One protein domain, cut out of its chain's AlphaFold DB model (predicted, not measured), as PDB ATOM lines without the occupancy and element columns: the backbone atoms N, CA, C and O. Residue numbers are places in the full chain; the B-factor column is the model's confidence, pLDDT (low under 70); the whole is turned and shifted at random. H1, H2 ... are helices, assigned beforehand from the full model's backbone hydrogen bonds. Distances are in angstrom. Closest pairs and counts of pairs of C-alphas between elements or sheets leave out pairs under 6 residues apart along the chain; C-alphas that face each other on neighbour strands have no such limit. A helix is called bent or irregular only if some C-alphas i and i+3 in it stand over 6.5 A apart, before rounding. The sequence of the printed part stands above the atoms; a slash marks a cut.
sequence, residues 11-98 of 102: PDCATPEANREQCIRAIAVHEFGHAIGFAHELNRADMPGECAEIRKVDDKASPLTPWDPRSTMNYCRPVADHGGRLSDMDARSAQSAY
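Overview. This is residues 11 to 98 of the 102 residues of an uncharacterized protein of Sphingomonas sp. 66-10 (UniProt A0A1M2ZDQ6). One long helix, H2, forms one side of the domain, with short H1 folded back at its first end and short H4 packed on its first half. Two long loops, residues 36 to 48 and 55 to 78, fill much of the rest, with H3 and H5 on opposite sides of them. The printed part has 88 residues, with five named helices in the order H1, H2, H3, H4, H5 and no named strand. The class is all helix, though under half of the residues, 43 of 88, are in named elements. The whole is compact, with a radius of gyration of the C-alphas of 13.1 A and spans of 38 by 31 by 19 A.

Arrangement. H1, residues 11 to 14, and H2, residues 17 to 35, touch only at the corner by their tight link, H2 with residues 19 to 23 alone; their closest C-alphas, those of Cys 13 and Arg 20, are 4.7 A apart. H3, residues 49 to 54, touches no helix. H4, residues 79 to 82, touches H2 at residues 19 to 27 alone; the closest C-alphas, those of Cys 23 and Ala 80, are 4.8 A apart. H5, residues 88 to 97, touches no helix and is apart from H2. In H2 and H5 each O i to N i+4 pair is within hydrogen-bond range; H3 has 0 of 2 such pairs but 2 of 3 O i to N i+3 pairs; H1 and H4 are too short for an O i to N i+4 pair.

Along the chain. H1 begins at C-alpha 11, (47.230, -26.142, -5.098). H2 measures 26.6 A from first to last C-alpha and ends at C-alpha 35, (52.250, -49.669, 2.691). H3 is irregular, with C-alphas 50 and 53 7.4 A apart. H5 measures 14.3 A and ends at C-alpha 97, (46.243, -55.988, 11.979).

Size, cuts and confidence. The C-alphas farthest apart, those of Pro 16 and Ser 62, are 38.1 A apart. The printed part has no cut; the links H2 to H3 and H3 to H4 are long. Mean pLDDT of the printed part is 85.0, with residue 50 and residues 52 to 61 under 70.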
ATOM      1  N   PRO A  11      46.659 -27.483  -5.212       89.94
ATOM      2  CA  PRO A  11      47.230 -26.142  -5.098       89.94
ATOM      3  C   PRO A  11      47.180 -25.567  -3.680       89.94
ATOM      4  O   PRO A  11      48.104 -24.852  -3.294       89.94
ATOM      5  N   ASP A  12      46.171 -25.932  -2.884       86.25
ATOM      6  CA  ASP A  12      46.064 -25.517  -1.482       86.25
ATOM      7  C   ASP A  12      47.282 -25.995  -0.685       86.25
ATOM      8  O   ASP A  12      47.867 -25.244   0.091       86.25
ATOM      9  N   CYS A  13      47.757 -27.215  -0.943       89.88
ATOM     10  CA  CYS A  13      48.970 -27.754  -0.334       89.88
ATOM     11  C   CYS A  13      50.275 -27.143  -0.866       89.88
ATOM     12  O   CYS A  13      51.342 -27.444  -0.336       89.88
ATOM     13  N   ALA A  14      50.250 -26.313  -1.909       89.94
ATOM     14  CA  ALA A  14      51.472 -25.716  -2.439       89.94
ATOM     15  C   ALA A  14      51.936 -24.506  -1.609       89.94
ATOM     16  O   ALA A  14      53.143 -24.284  -1.467       89.94
ATOM     17  N   THR A  15      50.988 -23.746  -1.048       86.06
ATOM     18  CA  THR A  15      51.243 -22.509  -0.294       86.06
ATOM     19  C   THR A  15      50.148 -22.232   0.743       86.06
ATOM     20  O   THR A  15      48.987 -22.504   0.458       86.06
ATOM     21  N   PRO A  16      50.456 -21.597   1.890       88.12
ATOM     22  CA  PRO A  16      51.788 -21.198   2.353       88.12
ATOM     23  C   PRO A  16      52.629 -22.400   2.819       88.12
ATOM     24  O   PRO A  16      52.111 -23.500   2.989       88.12
ATOM     25  N   GLU A  17      53.926 -22.185   3.060       86.06
ATOM     26  CA  GLU A  17      54.888 -23.218   3.504       86.06
ATOM     27  C   GLU A  17      54.377 -24.076   4.673       86.06
ATOM     28  O   GLU A  17      54.489 -25.300   4.647       86.06
ATOM     29  N   ALA A  18      53.736 -23.447   5.662       84.12
ATOM     30  CA  ALA A  18      53.155 -24.147   6.805       84.12
ATOM     31  C   ALA A  18      52.052 -25.144   6.400       84.12
ATOM     32  O   ALA A  18      51.953 -26.220   6.987       84.12
ATOM     33  N   ASN A  19      51.246 -24.816   5.383       88.50
ATOM     34  CA  ASN A  19      50.227 -25.726   4.861       88.50
ATOM     35  C   ASN A  19      50.864 -26.854   4.043       88.50
ATOM     36  O   ASN A  19      50.478 -28.014   4.173       88.50
ATOM     37  N   ARG A  20      51.908 -26.536   3.266       90.62
ATOM     38  CA  ARG A  20      52.670 -27.538   2.513       90.62
ATOM     39  C   ARG A  20      53.269 -28.600   3.422       90.62
ATOM     40  O   ARG A  20      53.145 -29.789   3.137       90.62
ATOM     41  N   GLU A  21      53.875 -28.194   4.532       90.12
ATOM     42  CA  GLU A  21      54.418 -29.132   5.513       90.12
ATOM     43  C   GLU A  21      53.324 -30.027   6.119       90.12
ATOM     44  O   GLU A  21      53.510 -31.243   6.221       90.12
ATOM     45  N   GLN A  22      52.166 -29.460   6.472       89.69
ATOM     46  CA  GLN A  22      51.032 -30.234   6.991       89.69
ATOM     47  C   GLN A  22      50.522 -31.253   5.972       89.69
ATOM     48  O   GLN A  22      50.329 -32.418   6.324       89.69
ATOM     49  N   CYS A  23      50.386 -30.856   4.706       91.12
ATOM     50  CA  CYS A  23      50.005 -31.772   3.640       91.12
ATOM     51  C   CYS A  23      51.028 -32.890   3.445       91.12
ATOM     52  O   CYS A  23      50.640 -34.050   3.364       91.12
ATOM     53  N   ILE A  24      52.331 -32.578   3.426       91.94
ATOM     54  CA  ILE A  24      53.388 -33.596   3.316       91.94
ATOM     55  C   ILE A  24      53.272 -34.617   4.450       91.94
ATOM     56  O   ILE A  24      53.328 -35.816   4.191       91.94
ATOM     57  N   ARG A  25      53.071 -34.162   5.693       92.19
ATOM     58  CA  ARG A  25      52.898 -35.058   6.847       92.19
ATOM     59  C   ARG A  25      51.635 -35.915   6.719       92.19
ATOM     60  O   ARG A  25      51.708 -37.120   6.940       92.19
ATOM     61  N   ALA A  26      50.501 -35.323   6.338       91.81
ATOM     62  CA  ALA A  26      49.239 -36.042   6.134       91.81
ATOM     63  C   ALA A  26      49.343 -37.103   5.029       91.81
ATOM     64  O   ALA A  26      48.980 -38.258   5.242       91.81
ATOM     65  N   ILE A  27      49.919 -36.743   3.881       91.69
ATOM     66  CA  ILE A  27      50.108 -37.658   2.749       91.69
ATOM     67  C   ILE A  27      51.102 -38.752   3.112       91.69
ATOM     68  O   ILE A  27      50.872 -39.907   2.784       91.69
ATOM     69  N   ALA A  28      52.182 -38.434   3.827       93.38
ATOM     70  CA  ALA A  28      53.106 -39.459   4.294       93.38
ATOM     71  C   ALA A  28      52.391 -40.503   5.152       93.38
ATOM     72  O   ALA A  28      52.529 -41.693   4.883       93.38
ATOM     73  N   VAL A  29      51.583 -40.079   6.125       94.12
ATOM     74  CA  VAL A  29      50.806 -41.004   6.961       94.12
ATOM     75  C   VAL A  29      49.826 -41.840   6.129       94.12
ATOM     76  O   VAL A  29      49.786 -43.055   6.310       94.12
ATOM     77  N   HIS A  30      49.121 -41.235   5.170       93.06
ATOM     78  CA  HIS A  30      48.231 -41.941   4.238       93.06
ATOM     79  C   HIS A  30      48.964 -43.021   3.425       93.06
ATOM     80  O   HIS A  30      48.552 -44.181   3.372       93.06
ATOM     81  N   GLU A  31      50.094 -42.662   2.818       92.69
ATOM     82  CA  GLU A  31      50.874 -43.563   1.969       92.69
ATOM     83  C   GLU A  31      51.558 -44.676   2.774       92.69
ATOM     84  O   GLU A  31      51.675 -45.806   2.294       92.69
ATOM     85  N   PHE A  32      51.972 -44.397   4.013       93.75
ATOM     86  CA  PHE A  32      52.413 -45.445   4.936       93.75
ATOM     87  C   PHE A  32      51.258 -46.363   5.344       93.75
ATOM     88  O   PHE A  32      51.479 -47.568   5.447       93.75
ATOM     89  N   GLY A  33      50.039 -45.834   5.497       92.56
ATOM     90  CA  GLY A  33      48.816 -46.623   5.657       92.56
ATOM     91  C   GLY A  33      48.653 -47.646   4.532       92.56
ATOM     92  O   GLY A  33      48.529 -48.843   4.793       92.56
ATOM     93  N   HIS A  34      48.764 -47.211   3.275       92.56
ATOM     94  CA  HIS A  34      48.770 -48.126   2.129       92.56
ATOM     95  C   HIS A  34      49.898 -49.161   2.188       92.56
ATOM     96  O   HIS A  34      49.668 -50.336   1.904       92.56
ATOM     97  N   ALA A  35      51.110 -48.756   2.582       92.62
ATOM     98  CA  ALA A  35      52.250 -49.669   2.691       92.62
ATOM     99  C   ALA A  35      52.033 -50.787   3.730       92.62
ATOM    100  O   ALA A  35      52.573 -51.881   3.563       92.62
ATOM    101  N   ILE A  36      51.224 -50.533   4.764       91.00
ATOM    102  CA  ILE A  36      50.814 -51.524   5.774       91.00
ATOM    103  C   ILE A  36      49.434 -52.142   5.483       91.00
ATOM    104  O   ILE A  36      48.806 -52.732   6.356       91.00
ATOM    105  N   GLY A  37      48.938 -52.015   4.250       90.06
ATOM    106  CA  GLY A  37      47.743 -52.720   3.788       90.06
ATOM    107  C   GLY A  37      46.407 -52.036   4.078       90.06
ATOM    108  O   GLY A  37      45.370 -52.681   3.934       90.06
ATOM    109  N   PHE A  38      46.383 -50.755   4.459       91.31
ATOM    110  CA  PHE A  38      45.121 -50.024   4.589       91.31
ATOM    111  C   PHE A  38      44.571 -49.626   3.216       91.31
ATOM    112  O   PHE A  38      45.282 -49.073   2.370       91.31
ATOM    113  N   ALA A  39      43.282 -49.892   3.011       90.81
ATOM    114  CA  ALA A  39      42.515 -49.404   1.871       90.81
ATOM    115  C   ALA A  39      41.921 -48.018   2.171       90.81
ATOM    116  O   ALA A  39      41.892 -47.583   3.323       90.81
ATOM    117  N   HIS A  40      41.443 -47.323   1.135       90.12
ATOM    118  CA  HIS A  40      40.725 -46.064   1.330       90.12
ATOM    119  C   HIS A  40      39.440 -46.279   2.122       90.12
ATOM    120  O   HIS A  40      38.698 -47.224   1.861       90.12
ATOM    121  N   GLU A  41      39.146 -45.352   3.033       89.75
ATOM    122  CA  GLU A  41      37.930 -45.397   3.850       89.75
ATOM    123  C   GLU A  41      36.696 -45.373   2.934       89.75
ATOM    124  O   GLU A  41      35.800 -46.196   3.079       89.75
ATOM    125  N   LEU A  42      36.725 -44.548   1.876       84.75
ATOM    126  CA  LEU A  42      35.660 -44.414   0.867       84.75
ATOM    127  C   LEU A  42      35.327 -45.693   0.075       84.75
ATOM    128  O   LEU A  42      34.308 -45.744  -0.616       84.75
ATOM    129  N   ASN A  43      36.172 -46.723   0.151       84.56
ATOM    130  CA  ASN A  43      35.919 -47.994  -0.526       84.56
ATOM    131  C   ASN A  43      34.905 -48.861   0.234       84.56
ATOM    132  O   ASN A  43      34.421 -49.860  -0.302       84.56
ATOM    133  N   ARG A  44      34.570 -48.496   1.475       84.19
ATOM    134  CA  ARG A  44      33.654 -49.261   2.315       84.19
ATOM    135  C   ARG A  44      32.207 -49.168   1.830       84.19
ATOM    136  O   ARG A  44      31.741 -48.136   1.350       84.19
ATOM    137  N   ALA A  45      31.463 -50.254   2.028       82.00
ATOM    138  CA  ALA A  45      30.043 -50.321   1.690       82.00
ATOM    139  C   ALA A  45      29.147 -49.485   2.627       82.00
ATOM    140  O   ALA A  45      28.051 -49.105   2.225       82.00
ATOM    141  N   ASP A  46      29.603 -49.197   3.852       84.81
ATOM    142  CA  ASP A  46      28.893 -48.410   4.874       84.81
ATOM    143  C   ASP A  46      29.232 -46.905   4.846       84.81
ATOM    144  O   ASP A  46      28.872 -46.172   5.767       84.81
ATOM    145  N   MET A  47      29.901 -46.430   3.791       81.00
ATOM    146  CA  MET A  47      30.239 -45.018   3.605       81.00
ATOM    147  C   MET A  47      28.986 -44.116   3.534       81.00
ATOM    148  O   MET A  47      28.049 -44.427   2.790       81.00
ATOM    149  N   PRO A  48      28.968 -42.954   4.219       81.12
ATOM    150  CA  PRO A  48      27.880 -41.986   4.120       81.12
ATOM    151  C   PRO A  48      27.784 -41.349   2.722       81.12
ATOM    152  O   PRO A  48      28.783 -41.126   2.039       81.12
ATOM    153  N   GLY A  49      26.561 -41.008   2.305       75.44
ATOM    154  CA  GLY A  49      26.262 -40.555   0.939       75.44
ATOM    155  C   GLY A  49      26.988 -39.281   0.487       75.44
ATOM    156  O   GLY A  49      27.263 -39.141  -0.699       75.44
ATOM    157  N   GLU A  50      27.365 -38.392   1.410       69.56
ATOM    158  CA  GLU A  50      28.102 -37.146   1.118       69.56
ATOM    159  C   GLU A  50      29.490 -37.395   0.494       69.56
ATOM    160  O   GLU A  50      30.051 -36.526  -0.163       69.56
ATOM    161  N   CYS A  51      30.023 -38.609   0.645       72.69
ATOM    162  CA  CYS A  51      31.287 -39.055   0.068       72.69
ATOM    163  C   CYS A  51      31.147 -39.780  -1.285       72.69
ATOM    164  O   CYS A  51      32.147 -40.174  -1.890       72.69
ATOM    165  N   ALA A  52      29.917 -40.035  -1.748       66.12
ATOM    166  CA  ALA A  52      29.650 -40.961  -2.850       66.12
ATOM    167  C   ALA A  52      30.174 -40.485  -4.212       66.12
ATOM    168  O   ALA A  52      30.483 -41.316  -5.065       66.12
ATOM    169  N   GLU A  53      30.319 -39.173  -4.405       64.25
ATOM    170  CA  GLU A  53      30.752 -38.586  -5.680       64.25
ATOM    171  C   GLU A  53      32.214 -38.910  -6.031       64.25
ATOM    172  O   GLU A  53      32.580 -38.936  -7.205       64.25
ATOM    173  N   ILE A  54      33.043 -39.223  -5.030       65.44
ATOM    174  CA  ILE A  54      34.482 -39.506  -5.188       65.44
ATOM    175  C   ILE A  54      34.763 -41.019  -5.227       65.44
ATOM    176  O   ILE A  54      35.915 -41.456  -5.302       65.44
ATOM    177  N   ARG A  55      33.715 -41.850  -5.159       63.19
ATOM    178  CA  ARG A  55      33.839 -43.293  -4.956       63.19
ATOM    179  C   ARG A  55      34.516 -43.974  -6.146       63.19
ATOM    180  O   ARG A  55      33.948 -44.065  -7.234       63.19
ATOM    181  N   LYS A  56      35.689 -44.561  -5.907       59.72
ATOM    182  CA  LYS A  56      36.226 -45.649  -6.733       59.72
ATOM    183  C   LYS A  56      36.034 -46.933  -5.949       59.72
ATOM    184  O   LYS A  56      36.729 -47.166  -4.976       59.72
ATOM    185  N   VAL A  57      35.028 -47.718  -6.316       54.00
ATOM    186  CA  VAL A  57      34.709 -48.956  -5.598       54.00
ATOM    187  C   VAL A  57      35.875 -49.935  -5.737       54.00
ATOM    188  O   VAL A  57      36.206 -50.327  -6.854       54.00
ATOM    189  N   ASP A  58      36.484 -50.307  -4.613       58.44
ATOM    190  CA  ASP A  58      37.327 -51.498  -4.480       58.44
ATOM    191  C   ASP A  58      36.893 -52.256  -3.218       58.44
ATOM    192  O   ASP A  58      37.283 -51.956  -2.092       58.44
ATOM    193  N   ASP A  59      35.998 -53.212  -3.426       56.28
ATOM    194  CA  ASP A  59      35.148 -53.890  -2.445       56.28
ATOM    195  C   ASP A  59      35.874 -55.020  -1.685       56.28
ATOM    196  O   ASP A  59      35.248 -55.858  -1.033       56.28
ATOM    197  N   LYS A  60      37.204 -55.105  -1.788       60.97
ATOM    198  CA  LYS A  60      37.957 -56.304  -1.380       60.97
ATOM    199  C   LYS A  60      38.431 -56.310   0.073       60.97
ATOM    200  O   LYS A  60      38.917 -57.342   0.535       60.97
ATOM    201  N   ALA A  61      38.309 -55.199   0.798       68.19
ATOM    202  CA  ALA A  61      38.790 -55.082   2.172       68.19
ATOM    203  C   ALA A  61      37.647 -55.211   3.193       68.19
ATOM    204  O   ALA A  61      36.654 -54.490   3.130       68.19
ATOM    205  N   SER A  62      37.808 -56.113   4.167       78.75
ATOM    206  CA  SER A  62      36.919 -56.171   5.333       78.75
ATOM    207  C   SER A  62      37.319 -55.097   6.350       78.75
ATOM    208  O   SER A  62      38.505 -54.991   6.672       78.75
ATOM    209  N   PRO A  63      36.368 -54.314   6.883       85.12
ATOM    210  CA  PRO A  63      36.684 -53.264   7.841       85.12
ATOM    211  C   PRO A  63      37.107 -53.841   9.202       85.12
ATOM    212  O   PRO A  63      36.445 -54.726   9.742       85.12
ATOM    213  N   LEU A  64      38.193 -53.310   9.776       89.81
ATOM    214  CA  LEU A  64      38.670 -53.654  11.130       89.81
ATOM    215  C   LEU A  64      38.024 -52.795  12.228       89.81
ATOM    216  O   LEU A  64      38.028 -53.157  13.402       89.81
ATOM    217  N   THR A  65      37.470 -51.646  11.847       91.81
ATOM    218  CA  THR A  65      36.812 -50.668  12.719       91.81
ATOM    219  C   THR A  65      35.523 -50.159  12.057       91.81
ATOM    220  O   THR A  65      35.328 -50.365  10.853       91.81
ATOM    221  N   PRO A  66      34.598 -49.520  12.798       93.00
ATOM    222  CA  PRO A  66      33.490 -48.769  12.195       93.00
ATOM    223  C   PRO A  66      33.987 -47.677  11.235       93.00
ATOM    224  O   PRO A  66      35.159 -47.320  11.290       93.00
ATOM    225  N   TRP A  67      33.103 -47.147  10.382       90.06
ATOM    226  CA  TRP A  67      33.428 -46.007   9.517       90.06
ATOM    227  C   TRP A  67      34.010 -44.839  10.326       90.06
ATOM    228  O   TRP A  67      33.410 -44.416  11.323       90.06
ATOM    229  N   ASP A  68      35.134 -44.288   9.871       91.44
ATOM    230  CA  ASP A  68      35.795 -43.154  10.509       91.44
ATOM    231  C   ASP A  68      35.882 -41.917   9.592       91.44
ATOM    232  O   ASP A  68      36.715 -41.852   8.679       91.44
ATOM    233  N   PRO A  69      35.102 -40.853   9.866       88.56
ATOM    234  CA  PRO A  69      35.182 -39.608   9.105       88.56
ATOM    235  C   PRO A  69      36.523 -38.873   9.273       88.56
ATOM    236  O   PRO A  69      36.810 -37.947   8.516       88.56
ATOM    237  N   ARG A  70      37.342 -39.246  10.265       90.44
ATOM    238  CA  ARG A  70      38.667 -38.658  10.511       90.44
ATOM    239  C   ARG A  70      39.822 -39.546  10.059       90.44
ATOM    240  O   ARG A  70      40.966 -39.132  10.258       90.44
ATOM    241  N   SER A  71      39.552 -40.718   9.477       92.12
ATOM    242  CA  SER A  71      40.616 -41.619   9.033       92.12
ATOM    243  C   SER A  71      41.560 -40.893   8.080       92.12
ATOM    244  O   SER A  71      41.125 -40.163   7.187       92.12
ATOM    245  N   THR A  72      42.863 -41.126   8.228       93.00
ATOM    246  CA  THR A  72      43.866 -40.658   7.262       93.00
ATOM    247  C   THR A  72      43.644 -41.233   5.860       93.00
ATOM    248  O   THR A  72      44.197 -40.700   4.900       93.00
ATOM    249  N   MET A  73      42.847 -42.298   5.728       90.75
ATOM    250  CA  MET A  73      42.502 -42.954   4.467       90.75
ATOM    251  C   MET A  73      41.226 -42.388   3.824       90.75
ATOM    252  O   MET A  73      40.764 -42.920   2.811       90.75
ATOM    253  N   ASN A  74      40.641 -41.333   4.400       89.69
ATOM    254  CA  ASN A  74      39.377 -40.749   3.964       89.69
ATOM    255  C   ASN A  74      39.586 -39.478   3.121       89.69
ATOM    256  O   ASN A  74      40.087 -38.477   3.618       89.69
ATOM    257  N   TYR A  75      39.155 -39.500   1.854       82.69
ATOM    258  CA  TYR A  75      39.251 -38.358   0.929       82.69
ATOM    259  C   TYR A  75      38.048 -37.417   0.921       82.69
ATOM    260  O   TYR A  75      38.051 -36.428   0.193       82.69
ATOM    261  N   CYS A  76      37.033 -37.667   1.742       80.25
ATOM    262  CA  CYS A  76      35.912 -36.735   1.874       80.25
ATOM    263  C   CYS A  76      36.266 -35.484   2.678       80.25
ATOM    264  O   CYS A  76      35.450 -34.575   2.804       80.25
ATOM    265  N   ARG A  77      37.469 -35.449   3.256       78.94
ATOM    266  CA  ARG A  77      37.985 -34.334   4.038       78.94
ATOM    267  C   ARG A  77      39.268 -33.797   3.392       78.94
ATOM    268  O   ARG A  77      40.019 -34.579   2.807       78.94
ATOM    269  N   PRO A  78      39.543 -32.481   3.474       78.94
ATOM    270  CA  PRO A  78      40.792 -31.928   2.965       78.94
ATOM    271  C   PRO A  78      42.031 -32.604   3.568       78.94
ATOM    272  O   PRO A  78      42.064 -32.967   4.740       78.94
ATOM    273  N   VAL A  79      43.101 -32.718   2.783       77.56
ATOM    274  CA  VAL A  79      44.334 -33.407   3.204       77.56
ATOM    275  C   VAL A  79      45.017 -32.724   4.400       77.56
ATOM    276  O   VAL A  79      45.483 -33.397   5.320       77.56
ATOM    277  N   ALA A  80      45.067 -31.388   4.418       71.38
ATOM    278  CA  ALA A  80      45.700 -30.621   5.500       71.38
ATOM    279  C   ALA A  80      45.052 -30.894   6.870       71.38
ATOM    280  O   ALA A  80      45.707 -30.911   7.912       71.38
ATOM    281  N   ASP A  81      43.763 -31.200   6.840       76.50
ATOM    282  CA  ASP A  81      42.882 -31.348   7.984       76.50
ATOM    283  C   ASP A  81      43.218 -32.589   8.843       76.50
ATOM    284  O   ASP A  81      42.868 -32.640  10.027       76.50
ATOM    285  N   HIS A  82      43.930 -33.578   8.289       78.75
ATOM    286  CA  HIS A  82      44.405 -34.760   9.026       78.75
ATOM    287  C   HIS A  82      45.655 -34.478   9.876       78.75
ATOM    288  O   HIS A  82      45.973 -35.237  10.793       78.75
ATOM    289  N   GLY A  83      46.396 -33.401   9.581       79.88
ATOM    290  CA  GLY A  83      47.543 -32.952  10.380       79.88
ATOM    291  C   GLY A  83      48.690 -33.962  10.525       79.88
ATOM    292  O   GLY A  83      49.512 -33.817  11.432       79.88
ATOM    293  N   GLY A  84      48.749 -35.000   9.680       85.38
ATOM    294  CA  GLY A  84      49.757 -36.060   9.781       85.38
ATOM    295  C   GLY A  84      49.633 -36.921  11.033       85.38
ATOM    296  O   GLY A  84      50.646 -37.380  11.561       85.38
ATOM    297  N   ARG A  85      48.415 -37.109  11.547       90.31
ATOM    298  CA  ARG A  85      48.151 -37.961  12.709       90.31
ATOM    299  C   ARG A  85      47.160 -39.051  12.335       90.31
ATOM    300  O   ARG A  85      46.202 -38.797  11.616       90.31
ATOM    301  N   LEU A  86      47.384 -40.241  12.881       92.44
ATOM    302  CA  LEU A  86      46.384 -41.302  12.866       92.44
ATOM    303  C   LEU A  86      45.180 -40.863  13.696       92.44
ATOM    304  O   LEU A  86      45.343 -40.265  14.768       92.44
ATOM    305  N   SER A  87      43.982 -41.191  13.227       93.25
ATOM    306  CA  SER A  87      42.818 -41.172  14.098       93.25
ATOM    307  C   SER A  87      42.916 -42.292  15.147       93.25
ATOM    308  O   SER A  87      43.716 -43.227  15.039       93.25
ATOM    309  N   ASP A  88      42.043 -42.248  16.156       94.94
ATOM    310  CA  ASP A  88      41.962 -43.331  17.140       94.94
ATOM    311  C   ASP A  88      41.543 -44.665  16.494       94.94
ATOM    312  O   ASP A  88      41.903 -45.729  16.994       94.94
ATOM    313  N   MET A  89      40.774 -44.626  15.397       95.12
ATOM    314  CA  MET A  89      40.369 -45.830  14.664       95.12
ATOM    315  C   MET A  89      41.471 -46.330  13.734       95.12
ATOM    316  O   MET A  89      41.679 -47.538  13.699       95.12
ATOM    317  N   ASP A  90      42.238 -45.451  13.084       94.38
ATOM    318  CA  ASP A  90      43.415 -45.851  12.303       94.38
ATOM    319  C   ASP A  90      44.441 -46.570  13.197       94.38
ATOM    320  O   ASP A  90      44.954 -47.637  12.851       94.38
ATOM    321  N   ALA A  91      44.699 -46.025  14.394       94.38
ATOM    322  CA  ALA A  91      45.601 -46.635  15.368       94.38
ATOM    323  C   ALA A  91      45.096 -48.009  15.848       94.38
ATOM    324  O   ALA A  91      45.872 -48.965  15.916       94.38
ATOM    325  N   ARG A  92      43.790 -48.138  16.127       94.88
ATOM    326  CA  ARG A  92      43.169 -49.423  16.496       94.88
ATOM    327  C   ARG A  92      43.209 -50.443  15.361       94.88
ATOM    328  O   ARG A  92      43.498 -51.613  15.620       94.88
ATOM    329  N   SER A  93      42.952 -50.021  14.123       92.94
ATOM    330  CA  SER A  93      43.080 -50.874  12.938       92.94
ATOM    331  C   SER A  93      44.510 -51.405  12.814       92.94
ATOM    332  O   SER A  93      44.696 -52.602  12.602       92.94
ATOM    333  N   ALA A  94      45.521 -50.558  13.040       93.25
ATOM    334  CA  ALA A  94      46.928 -50.957  12.959       93.25
ATOM    335  C   ALA A  94      47.292 -51.971  14.050       93.25
ATOM    336  O   ALA A  94      47.900 -52.998  13.758       93.25
ATOM    337  N   GLN A  95      46.868 -51.724  15.294       92.62
ATOM    338  CA  GLN A  95      47.078 -52.647  16.417       92.62
ATOM    339  C   GLN A  95      46.379 -53.996  16.205       92.62
ATOM    340  O   GLN A  95      46.919 -55.031  16.589       92.62
ATOM    341  N   SER A  96      45.198 -53.989  15.581       91.19
ATOM    342  CA  SER A  96      44.435 -55.208  15.287       91.19
ATOM    343  C   SER A  96      45.060 -56.019  14.150       91.19
ATOM    344  O   SER A  96      45.099 -57.244  14.226       91.19
ATOM    345  N   ALA A  97      45.571 -55.348  13.110       90.25
ATOM    346  CA  ALA A  97      46.243 -55.988  11.979       90.25
ATOM    347  C   ALA A  97      47.651 -56.503  12.332       90.25
ATOM    348  O   ALA A  97      48.079 -57.535  11.816       90.25
ATOM    349  N   TYR A  98      48.357 -55.804  13.225       90.19
ATOM    350  CA  TYR A  98      49.734 -56.098  13.629       90.19
ATOM    351  C   TYR A  98      49.865 -56.241  15.157       90.19
ATOM    352  O   TYR A  98      50.510 -55.414  15.812       90.19
TER     353      TYR A  98